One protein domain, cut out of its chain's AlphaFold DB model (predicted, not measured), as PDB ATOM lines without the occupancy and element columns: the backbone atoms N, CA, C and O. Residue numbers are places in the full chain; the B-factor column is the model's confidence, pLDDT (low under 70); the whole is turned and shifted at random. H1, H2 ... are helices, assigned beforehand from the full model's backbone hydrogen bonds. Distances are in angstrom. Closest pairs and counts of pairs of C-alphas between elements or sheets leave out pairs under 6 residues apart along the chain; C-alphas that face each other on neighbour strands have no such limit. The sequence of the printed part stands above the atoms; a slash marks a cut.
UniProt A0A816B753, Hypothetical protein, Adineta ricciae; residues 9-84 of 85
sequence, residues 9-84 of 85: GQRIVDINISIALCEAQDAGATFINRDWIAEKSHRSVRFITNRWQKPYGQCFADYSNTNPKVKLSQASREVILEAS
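AT A GLANCE: This is residues 9 to 84 of the 85 residues of the protein "Hypothetical protein" of Adineta ricciae (UniProt A0A816B753). A long helix, H1, has the short helices H2 and H3 packed together near one side of it, and from this helical body the chain runs out through the small turn H4 and a long link to H5, set well away. Residues 73 to 79, of which 74 to 79 belong to H5, stick out. The printed part has 76 residues with five named helices, H1 to H5 in order, and no named strand: all helix. It is only just loose, close to compact, with a radius of gyration of the C-alphas of 14.0 A and spans of 42 by 33 by 22 A.

IN THESE COORDINATES: H1, residues 9 to 26, begins at C-alpha 9 (141.696, 214.229, 200.514) and measures 26.3 A from first to last C-alpha. H2 is residues 34 to 41, 10.5 A; H3 is residues 45 to 49, 6.0 A; H4 is residues 56 to 59, 5.3 A. H5, residues 74 to 83, measures 14.1 A and ends at C-alpha 83 (173.916, 220.946, 195.789).

HOW THE PARTS SIT: H1 and H2 form a helical hairpin: they only just touch, with 3 pairs of C-alphas within 8 A, the closest Asp 14 and Ser 41 at 6.1 A. H1 touches H2 with residues 14 to 21 alone. They run opposite ways at a steep tilt of 38 degrees, only just steep. H2 touches H3, the closest C-alphas being Ala 38 and Val 45, 5.3 A. H1 and H3 are close but not clearly touching, Ser 18 and Ile 48 having the closest C-alphas, 6.3 A. H4 and H5 are apart from each other and from H1, H2 and H3. Every O i to N i+4 pair is within hydrogen-bond range in H1, H2, H3 and H5; H4 is too short for such a pair.

THE WHOLE: The C-alphas farthest apart, Glu 39 and Ala 83, are 41.7 A apart. The printed part has no cut. The link from H4 to H5, 14 residues, is long. Mean pLDDT of the printed part is 71.6; residues 54 to 84 are under 70.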
ATOM      1  N   GLY A   9     141.499 215.549 199.912       78.44
ATOM      2  CA  GLY A   9     141.696 214.229 200.514       78.44
ATOM      3  C   GLY A   9     141.454 213.086 199.524       78.44
ATOM      4  O   GLY A   9     142.281 212.183 199.417       78.44
ATOM      5  N   GLN A  10     140.373 213.152 198.739       78.88
ATOM      6  CA  GLN A  10     140.080 212.129 197.735       78.88
ATOM      7  C   GLN A  10     141.116 212.131 196.604       78.88
ATOM      8  O   GLN A  10     141.535 211.068 196.154       78.88
ATOM      9  N   ARG A  11     141.610 213.307 196.188       79.69
ATOM     10  CA  ARG A  11     142.692 213.408 195.191       79.69
ATOM     11  C   ARG A  11     143.954 212.681 195.637       79.69
ATOM     12  O   ARG A  11     144.559 211.992 194.822       79.69
ATOM     13  N   ILE A  12     144.345 212.810 196.905       78.12
ATOM     14  CA  ILE A  12     145.526 212.123 197.452       78.12
ATOM     15  C   ILE A  12     145.326 210.602 197.427       78.12
ATOM     16  O   ILE A  12     146.229 209.871 197.016       78.12
ATOM     17  N   VAL A  13     144.138 210.125 197.808       82.88
ATOM     18  CA  VAL A  13     143.787 208.698 197.736       82.88
ATOM     19  C   VAL A  13     143.872 208.191 196.294       82.88
ATOM     20  O   VAL A  13     144.551 207.198 196.034       82.88
ATOM     21  N   ASP A  14     143.276 208.910 195.343       80.56
ATOM     22  CA  ASP A  14     143.271 208.523 193.928       80.56
ATOM     23  C   ASP A  14     144.685 208.541 193.319       80.56
ATOM     24  O   ASP A  14     145.021 207.691 192.490       80.56
ATOM     25  N   ILE A  15     145.548 209.468 193.754       79.88
ATOM     26  CA  ILE A  15     146.972 209.506 193.379       79.88
ATOM     27  C   ILE A  15     147.686 208.242 193.867       79.88
ATOM     28  O   ILE A  15     148.370 207.589 193.077       79.88
ATOM     29  N   ASN A  16     147.511 207.870 195.136       79.88
ATOM     30  CA  ASN A  16     148.153 206.684 195.708       79.88
ATOM     31  C   ASN A  16     147.688 205.395 195.017       79.88
ATOM     32  O   ASN A  16     148.517 204.544 194.692       79.88
ATOM     33  N   ILE A  17     146.390 205.286 194.720       81.81
ATOM     34  CA  ILE A  17     145.819 204.168 193.957       81.81
ATOM     35  C   ILE A  17     146.441 204.098 192.557       81.81
ATOM     36  O   ILE A  17     146.893 203.036 192.131       81.81
ATOM     37  N   SER A  18     146.528 205.232 191.857       80.19
ATOM     38  CA  SER A  18     147.107 205.301 190.508       80.19
ATOM     39  C   SER A  18     148.569 204.848 190.483       80.19
ATOM     40  O   SER A  18     148.982 204.117 189.580       80.19
ATOM     41  N   ILE A  19     149.352 205.256 191.487       78.56
ATOM     42  CA  ILE A  19     150.752 204.850 191.630       78.56
ATOM     43  C   ILE A  19     150.837 203.347 191.894       78.56
ATOM     44  O   ILE A  19     151.531 202.664 191.149       78.56
ATOM     45  N   ALA A  20     150.108 202.821 192.882       80.19
ATOM     46  CA  ALA A  20     150.142 201.399 193.235       80.19
ATOM     47  C   ALA A  20     149.768 200.493 192.049       80.19
ATOM     48  O   ALA A  20     150.432 199.493 191.785       80.19
ATOM     49  N   LEU A  21     148.753 200.884 191.274       80.75
ATOM     50  CA  LEU A  21     148.330 200.159 190.076       80.75
ATOM     51  C   LEU A  21     149.352 200.266 188.929       80.75
ATOM     52  O   LEU A  21     149.464 199.339 188.129       80.75
ATOM     53  N   CYS A  22     150.155 201.339 188.882       76.06
ATOM     54  CA  CYS A  22     151.346 201.390 188.023       76.06
ATOM     55  C   CYS A  22     152.324 200.281 188.381       76.06
ATOM     56  O   CYS A  22     152.806 199.576 187.505       76.06
ATOM     57  N   GLU A  23     152.652 200.173 189.673       77.62
ATOM     58  CA  GLU A  23     153.651 199.220 190.155       77.62
ATOM     59  C   GLU A  23     153.155 197.782 189.948       77.62
ATOM     60  O   GLU A  23     153.940 196.920 189.573       77.62
ATOM     61  N   ALA A  24     151.847 197.538 190.085       79.31
ATOM     62  CA  ALA A  24     151.232 196.253 189.767       79.31
ATOM     63  C   ALA A  24     151.323 195.901 188.269       79.31
ATOM     64  O   ALA A  24     151.661 194.767 187.929       79.31
ATOM     65  N   GLN A  25     151.058 196.860 187.370       80.56
ATOM     66  CA  GLN A  25     151.248 196.663 185.928       80.56
ATOM     67  C   GLN A  25     152.720 196.354 185.607       80.56
ATOM     68  O   GLN A  25     152.988 195.390 184.891       80.56
ATOM     69  N   ASP A  26     153.660 197.123 186.173       72.56
ATOM     70  CA  ASP A  26     155.107 196.907 186.008       72.56
ATOM     71  C   ASP A  26     155.535 195.516 186.523       72.56
ATOM     72  O   ASP A  26     156.423 194.887 185.951       72.56
ATOM     73  N   ALA A  27     154.883 195.012 187.577       78.75
ATOM     74  CA  ALA A  27     155.106 193.678 188.137       78.75
ATOM     75  C   ALA A  27     154.463 192.534 187.323       78.75
ATOM     76  O   ALA A  27     154.627 191.368 187.681       78.75
ATOM     77  N   GLY A  28     153.747 192.842 186.235       77.00
ATOM     78  CA  GLY A  28     153.193 191.853 185.303       77.00
ATOM     79  C   GLY A  28     151.667 191.811 185.213       77.00
ATOM     80  O   GLY A  28     151.135 191.015 184.439       77.00
ATOM     81  N   ALA A  29     150.935 192.664 185.938       80.12
ATOM     82  CA  ALA A  29     149.479 192.785 185.798       80.12
ATOM     83  C   ALA A  29     149.102 193.606 184.546       80.12
ATOM     84  O   ALA A  29     148.557 194.705 184.633       80.12
ATOM     85  N   THR A  30     149.395 193.066 183.361       78.25
ATOM     86  CA  THR A  30     149.282 193.753 182.057       78.25
ATOM     87  C   THR A  30     147.859 194.154 181.657       78.25
ATOM     88  O   THR A  30     147.686 194.979 180.762       78.25
ATOM     89  N   PHE A  31     146.831 193.613 182.319       81.25
ATOM     90  CA  PHE A  31     145.436 194.021 182.118       81.25
ATOM     91  C   PHE A  31     145.131 195.409 182.710       81.25
ATOM     92  O   PHE A  31     144.140 196.034 182.331       81.25
ATOM     93  N   ILE A  32     145.963 195.895 183.640       82.75
ATOM     94  CA  ILE A  32     145.817 197.214 184.255       82.75
ATOM     95  C   ILE A  32     146.366 198.263 183.288       82.75
ATOM     96  O   ILE A  32     147.576 198.398 183.120       82.75
ATOM     97  N   ASN A  33     145.475 199.045 182.679       82.50
ATOM     98  CA  ASN A  33     145.826 200.155 181.794       82.50
ATOM     99  C   ASN A  33     145.268 201.498 182.316       82.50
ATOM    100  O   ASN A  33     144.501 201.538 183.280       82.50
ATOM    101  N   ARG A  34     145.670 202.617 181.693       82.50
ATOM    102  CA  ARG A  34     145.282 203.978 182.132       82.50
ATOM    103  C   ARG A  34     143.771 204.179 182.148       82.50
ATOM    104  O   ARG A  34     143.262 204.820 183.064       82.50
ATOM    105  N   ASP A  35     143.086 203.641 181.146       84.56
ATOM    106  CA  ASP A  35     141.645 203.800 180.965       84.56
ATOM    107  C   ASP A  35     140.877 203.063 182.063       84.56
ATOM    108  O   ASP A  35     139.966 203.624 182.671       84.56
ATOM    109  N   TRP A  36     141.330 201.858 182.409       85.94
ATOM    110  CA  TRP A  36     140.774 201.072 183.503       85.94
ATOM    111  C   TRP A  36     140.903 201.794 184.851       85.94
ATOM    112  O   TRP A  36     139.946 201.867 185.619       85.94
ATOM    113  N   ILE A  37     142.066 202.388 185.141       82.06
ATOM    114  CA  ILE A  37     142.267 203.146 186.388       82.06
ATOM    115  C   ILE A  37     141.413 204.413 186.399       82.06
ATOM    116  O   ILE A  37     140.819 204.742 187.427       82.06
ATOM    117  N   ALA A  38     141.344 205.129 185.277       85.88
ATOM    118  CA  ALA A  38     140.523 206.328 185.136       85.88
ATOM    119  C   ALA A  38     139.043 206.027 185.429       85.88
ATOM    120  O   ALA A  38     138.408 206.750 186.199       85.88
ATOM    121  N   GLU A  39     138.529 204.911 184.905       85.75
ATOM    122  CA  GLU A  39     137.174 204.431 185.178       85.75
ATOM    123  C   GLU A  39     136.967 204.111 186.667       85.75
ATOM    124  O   GLU A  39     136.000 204.576 187.270       85.75
ATOM    125  N   LYS A  40     137.900 203.374 187.290       83.50
ATOM    126  CA  LYS A  40     137.801 202.966 188.705       83.50
ATOM    127  C   LYS A  40     137.982 204.102 189.707       83.50
ATOM    128  O   LYS A  40     137.412 204.042 190.789       83.50
ATOM    129  N   SER A  41     138.773 205.113 189.366       79.00
ATOM    130  CA  SER A  41     139.034 206.279 190.224       79.00
ATOM    131  C   SER A  41     138.100 207.455 189.938       79.00
ATOM    132  O   SER A  41     138.198 208.485 190.599       79.00
ATOM    133  N   HIS A  42     137.206 207.336 188.949       83.06
ATOM    134  CA  HIS A  42     136.378 208.441 188.459       83.06
ATOM    135  C   HIS A  42     137.206 209.687 188.081       83.06
ATOM    136  O   HIS A  42     136.770 210.830 188.247       83.06
ATOM    137  N   ARG A  43     138.423 209.471 187.566       83.56
ATOM    138  CA  ARG A  43     139.348 210.523 187.124       83.56
ATOM    139  C   ARG A  43     139.493 210.517 185.614       83.56
ATOM    140  O   ARG A  43     139.202 209.543 184.935       83.56
ATOM    141  N   SER A  44     139.980 211.627 185.067       86.06
ATOM    142  CA  SER A  44     140.338 211.664 183.650       86.06
ATOM    143  C   SER A  44     141.605 210.844 183.392       86.06
ATOM    144  O   SER A  44     142.531 210.838 184.204       86.06
ATOM    145  N   VAL A  45     141.707 210.241 182.208       83.19
ATOM    146  CA  VAL A  45     142.929 209.551 181.753       83.19
ATOM    147  C   VAL A  45     144.147 210.479 181.819       83.19
ATOM    148  O   VAL A  45     145.243 210.052 182.176       83.19
ATOM    149  N   ARG A  46     143.958 211.782 181.564       81.38
ATOM    150  CA  ARG A  46     145.007 212.804 181.700       81.38
ATOM    151  C   ARG A  46     145.501 212.948 183.143       81.38
ATOM    152  O   ARG A  46     146.705 213.064 183.352       81.38
ATOM    153  N   PHE A  47     144.607 212.904 184.133       82.94
ATOM    154  CA  PHE A  47     144.981 212.926 185.552       82.94
ATOM    155  C   PHE A  47     145.858 211.721 185.913       82.94
ATOM    156  O   PHE A  47     146.915 211.903 186.513       82.94
ATOM    157  N   ILE A  48     145.471 210.519 185.474       81.62
ATOM    158  CA  ILE A  48     146.248 209.287 185.689       81.62
ATOM    159  C   ILE A  48     147.601 209.364 184.977       81.62
ATOM    160  O   ILE A  48     148.639 209.087 185.574       81.62
ATOM    161  N   THR A  49     147.615 209.814 183.722       79.44
ATOM    162  CA  THR A  49     148.833 209.927 182.902       79.44
ATOM    163  C   THR A  49     149.866 210.856 183.532       79.44
ATOM    164  O   THR A  49     151.040 210.512 183.576       79.44
ATOM    165  N   ASN A  50     149.437 211.992 184.089       76.81
ATOM    166  CA  ASN A  50     150.331 212.929 184.774       76.81
ATOM    167  C   ASN A  50     150.986 212.335 186.039       76.81
ATOM    168  O   ASN A  50     151.947 212.903 186.558       76.81
ATOM    169  N   ARG A  51     150.440 211.238 186.578       73.38
ATOM    170  CA  ARG A  51     150.910 210.574 187.806       73.38
ATOM    171  C   ARG A  51     151.568 209.216 187.544       73.38
ATOM    172  O   ARG A  51     152.321 208.743 188.391       73.38
ATOM    173  N   TRP A  52     151.357 208.624 186.369       75.00
ATOM    174  CA  TRP A  52     152.113 207.474 185.874       75.00
ATOM    175  C   TRP A  52     153.468 207.915 185.334       75.00
ATOM    176  O   TRP A  52     153.622 208.256 184.163       75.00
ATOM    177  N   GLN A  53     154.464 207.886 186.217       70.19
ATOM    178  CA  GLN A  53     155.862 208.001 185.822       70.19
ATOM    179  C   GLN A  53     156.225 206.833 184.908       70.19
ATOM    180  O   GLN A  53     155.982 205.672 185.241       70.19
ATOM    181  N   LYS A  54     156.802 207.146 183.748       66.00
ATOM    182  CA  LYS A  54     157.241 206.132 182.793       66.00
ATOM    183  C   LYS A  54     158.432 205.347 183.374       66.00
ATOM    184  O   LYS A  54     159.276 205.929 184.070       66.00
ATOM    185  N   PRO A  55     158.543 204.041 183.075       64.62
ATOM    186  CA  PRO A  55     159.781 203.302 183.283       64.62
ATOM    187  C   PRO A  55     160.933 203.989 182.547       64.62
ATOM    188  O   PRO A  55     160.730 204.529 181.459       64.62
ATOM    189  N   TYR A  56     162.146 203.926 183.105       60.16
ATOM    190  CA  TYR A  56     163.321 204.617 182.556       60.16
ATOM    191  C   TYR A  56     163.521 204.338 181.056       60.16
ATOM    192  O   TYR A  56     163.703 205.268 180.280       60.16
ATOM    193  N   GLY A  57     163.365 203.082 180.618       60.00
ATOM    194  CA  GLY A  57     163.483 202.707 179.203       60.00
ATOM    195  C   GLY A  57     162.425 203.325 178.276       60.00
ATOM    196  O   GLY A  57     162.709 203.572 177.110       60.00
ATOM    197  N   GLN A  58     161.227 203.638 178.781       63.41
ATOM    198  CA  GLN A  58     160.175 204.298 177.995       63.41
ATOM    199  C   GLN A  58     160.309 205.826 177.976       63.41
ATOM    200  O   GLN A  58     159.730 206.475 177.106       63.41
ATOM    201  N   CYS A  59     161.086 206.417 178.891       61.94
ATOM    202  CA  CYS A  59     161.353 207.857 178.889       61.94
ATOM    203  C   CYS A  59     162.161 208.320 177.668       61.94
ATOM    204  O   CYS A  59     162.070 209.484 177.299       61.94
ATOM    205  N   PHE A  60     162.923 207.426 177.033       61.88
ATOM    206  CA  PHE A  60     163.737 207.752 175.855       61.88
ATOM    207  C   PHE A  60     162.996 207.588 174.525       61.88
ATOM    208  O   PHE A  60     163.475 208.072 173.505       61.88
ATOM    209  N   ALA A  61     161.847 206.905 174.519       63.69
ATOM    210  CA  ALA A  61     161.082 206.617 173.305       63.69
ATOM    211  C   ALA A  61     159.987 207.660 173.018       63.69
ATOM    212  O   ALA A  61     159.591 207.846 171.872       63.69
ATOM    213  N   ASP A  62     159.484 208.335 174.051       57.78
ATOM    214  CA  ASP A  62     158.410 209.321 173.938       57.78
ATOM    215  C   ASP A  62     158.545 210.345 175.067       57.78
ATOM    216  O   ASP A  62     158.303 209.993 176.222       57.78
ATOM    217  N   TYR A  63     158.889 211.588 174.702       54.88
ATOM    218  CA  TYR A  63     159.148 212.745 175.575       54.88
ATOM    219  C   TYR A  63     157.902 213.353 176.244       54.88
ATOM    220  O   TYR A  63     158.007 214.289 177.037       54.88
ATOM    221  N   SER A  64     156.697 212.849 175.963       57.72
ATOM    222  CA  SER A  64     155.495 213.296 176.673       57.72
ATOM    223  C   SER A  64     155.440 212.698 178.087       57.72
ATOM    224  O   SER A  64     155.642 211.499 178.275       57.72
ATOM    225  N   ASN A  65     155.160 213.508 179.115       56.97
ATOM    226  CA  ASN A  65     155.041 213.044 180.512       56.97
ATOM    227  C   ASN A  65     156.260 212.239 181.024       56.97
ATOM    228  O   ASN A  65     156.134 211.350 181.869       56.97
ATOM    229  N   THR A  66     157.456 212.532 180.506       50.69
ATOM    230  CA  THR A  66     158.710 211.856 180.856       50.69
ATOM    231  C   THR A  66     159.297 212.403 182.135       50.69
ATOM    232  O   THR A  66     160.252 213.172 182.119       50.69
ATOM    233  N   ASN A  67     158.752 211.969 183.262       58.06
ATOM    234  CA  ASN A  67     159.551 211.933 184.473       58.06
ATOM    235  C   ASN A  67     159.865 210.470 184.758       58.06
ATOM    236  O   ASN A  67     158.926 209.686 184.947       58.06
ATOM    237  N   PRO A  68     161.151 210.078 184.729       58.34
ATOM    238  CA  PRO A  68     161.516 208.720 185.060       58.34
ATOM    239  C   PRO A  68     161.070 208.437 186.492       58.34
ATOM    240  O   PRO A  68     161.104 209.320 187.355       58.34
ATOM    241  N   LYS A  69     160.662 207.193 186.752       61.38
ATOM    242  CA  LYS A  69     160.317 206.691 188.091       61.38
ATOM    243  C   LYS A  69     161.561 206.567 188.984       61.38
ATOM    244  O   LYS A  69     161.766 205.569 189.661       61.38
ATOM    245  N   VAL A  70     162.436 207.571 188.972       54.50
ATOM    246  CA  VAL A  70     163.533 207.692 189.923       54.50
ATOM    247  C   VAL A  70     162.900 208.228 191.197       54.50
ATOM    248  O   VAL A  70     162.839 209.433 191.450       54.50
ATOM    249  N   LYS A  71     162.382 207.316 192.024       58.44
ATOM    250  CA  LYS A  71     162.272 207.586 193.456       58.44
ATOM    251  C   LYS A  71     163.714 207.689 193.961       58.44
ATOM    252  O   LYS A  71     164.260 206.728 194.486       58.44
ATOM    253  N   LEU A  72     164.359 208.839 193.741       50.84
ATOM    254  CA  LEU A  72     165.497 209.234 194.563       50.84
ATOM    255  C   LEU A  72     165.028 209.039 196.003       50.84
ATOM    256  O   LEU A  72     163.927 209.491 196.349       50.84
ATOM    257  N   SER A  73     165.815 208.326 196.809       56.31
ATOM    258  CA  SER A  73     165.559 208.292 198.245       56.31
ATOM    259  C   SER A  73     165.458 209.739 198.733       56.31
ATOM    260  O   SER A  73     166.024 210.648 198.116       56.31
ATOM    261  N   GLN A  74     164.712 209.982 199.807       52.09
ATOM    262  CA  GLN A  74     164.605 211.335 200.350       52.09
ATOM    263  C   GLN A  74     165.998 211.952 200.574       52.09
ATOM    264  O   GLN A  74     166.226 213.077 200.147       52.09
ATOM    265  N   ALA A  75     166.954 211.154 201.058       54.00
ATOM    266  CA  ALA A  75     168.356 211.538 201.185       54.00
ATOM    267  C   ALA A  75     168.990 211.972 199.850       54.00
ATOM    268  O   ALA A  75     169.648 213.002 199.774       54.00
ATOM    269  N   SER A  76     168.769 211.233 198.760       55.91
ATOM    270  CA  SER A  76     169.289 211.629 197.445       55.91
ATOM    271  C   SER A  76     168.605 212.884 196.886       55.91
ATOM    272  O   SER A  76     169.225 213.615 196.119       55.91
ATOM    273  N   ARG A  77     167.347 213.161 197.261       60.12
ATOM    274  CA  ARG A  77     166.671 214.426 196.920       60.12
ATOM    275  C   ARG A  77     167.233 215.598 197.713       60.12
ATOM    276  O   ARG A  77     167.442 216.652 197.126       60.12
ATOM    277  N   GLU A  78     167.475 215.405 199.004       60.72
ATOM    278  CA  GLU A  78     168.059 216.410 199.899       60.72
ATOM    279  C   GLU A  78     169.466 216.801 199.438       60.72
ATOM    280  O   GLU A  78     169.722 217.985 199.263       60.72
ATOM    281  N   VAL A  79     170.317 215.830 199.081       68.12
ATOM    282  CA  VAL A  79     171.662 216.098 198.531       68.12
ATOM    283  C   VAL A  79     171.606 216.903 197.230       68.12
ATOM    284  O   VAL A  79     172.414 217.801 197.023       68.12
ATOM    285  N   ILE A  80     170.659 216.605 196.334       60.00
ATOM    286  CA  ILE A  80     170.513 217.362 195.080       60.00
ATOM    287  C   ILE A  80     169.989 218.776 195.350       60.00
ATOM    288  O   ILE A  80     170.446 219.714 194.702       60.00
ATOM    289  N   LEU A  81     169.052 218.942 196.289       59.69
ATOM    290  CA  LEU A  81     168.531 220.253 196.680       59.69
ATOM    291  C   LEU A  81     169.607 221.118 197.351       59.69
ATOM    292  O   LEU A  81     169.720 222.283 196.989       59.69
ATOM    293  N   GLU A  82     170.426 220.550 198.244       66.12
ATOM    294  CA  GLU A  82     171.586 221.234 198.840       66.12
ATOM    295  C   GLU A  82     172.662 221.566 197.801       66.12
ATOM    296  O   GLU A  82     173.238 222.642 197.844       66.12
ATOM    297  N   ALA A  83     172.928 220.681 196.837       57.72
ATOM    298  CA  ALA A  83     173.916 220.946 195.789       57.72
ATOM    299  C   ALA A  83     173.442 221.968 194.737       57.72
ATOM    300  O   ALA A  83     174.256 222.470 193.962       57.72
ATOM    301  N   SER A  84     172.135 222.244 194.672       55.06
ATOM    302  CA  SER A  84     171.522 223.165 193.703       55.06
ATOM    303  C   SER A  84     171.205 224.549 194.293       55.06
ATOM    304  O   SER A  84     170.592 225.358 193.591       55.06
TER     305      SER A  84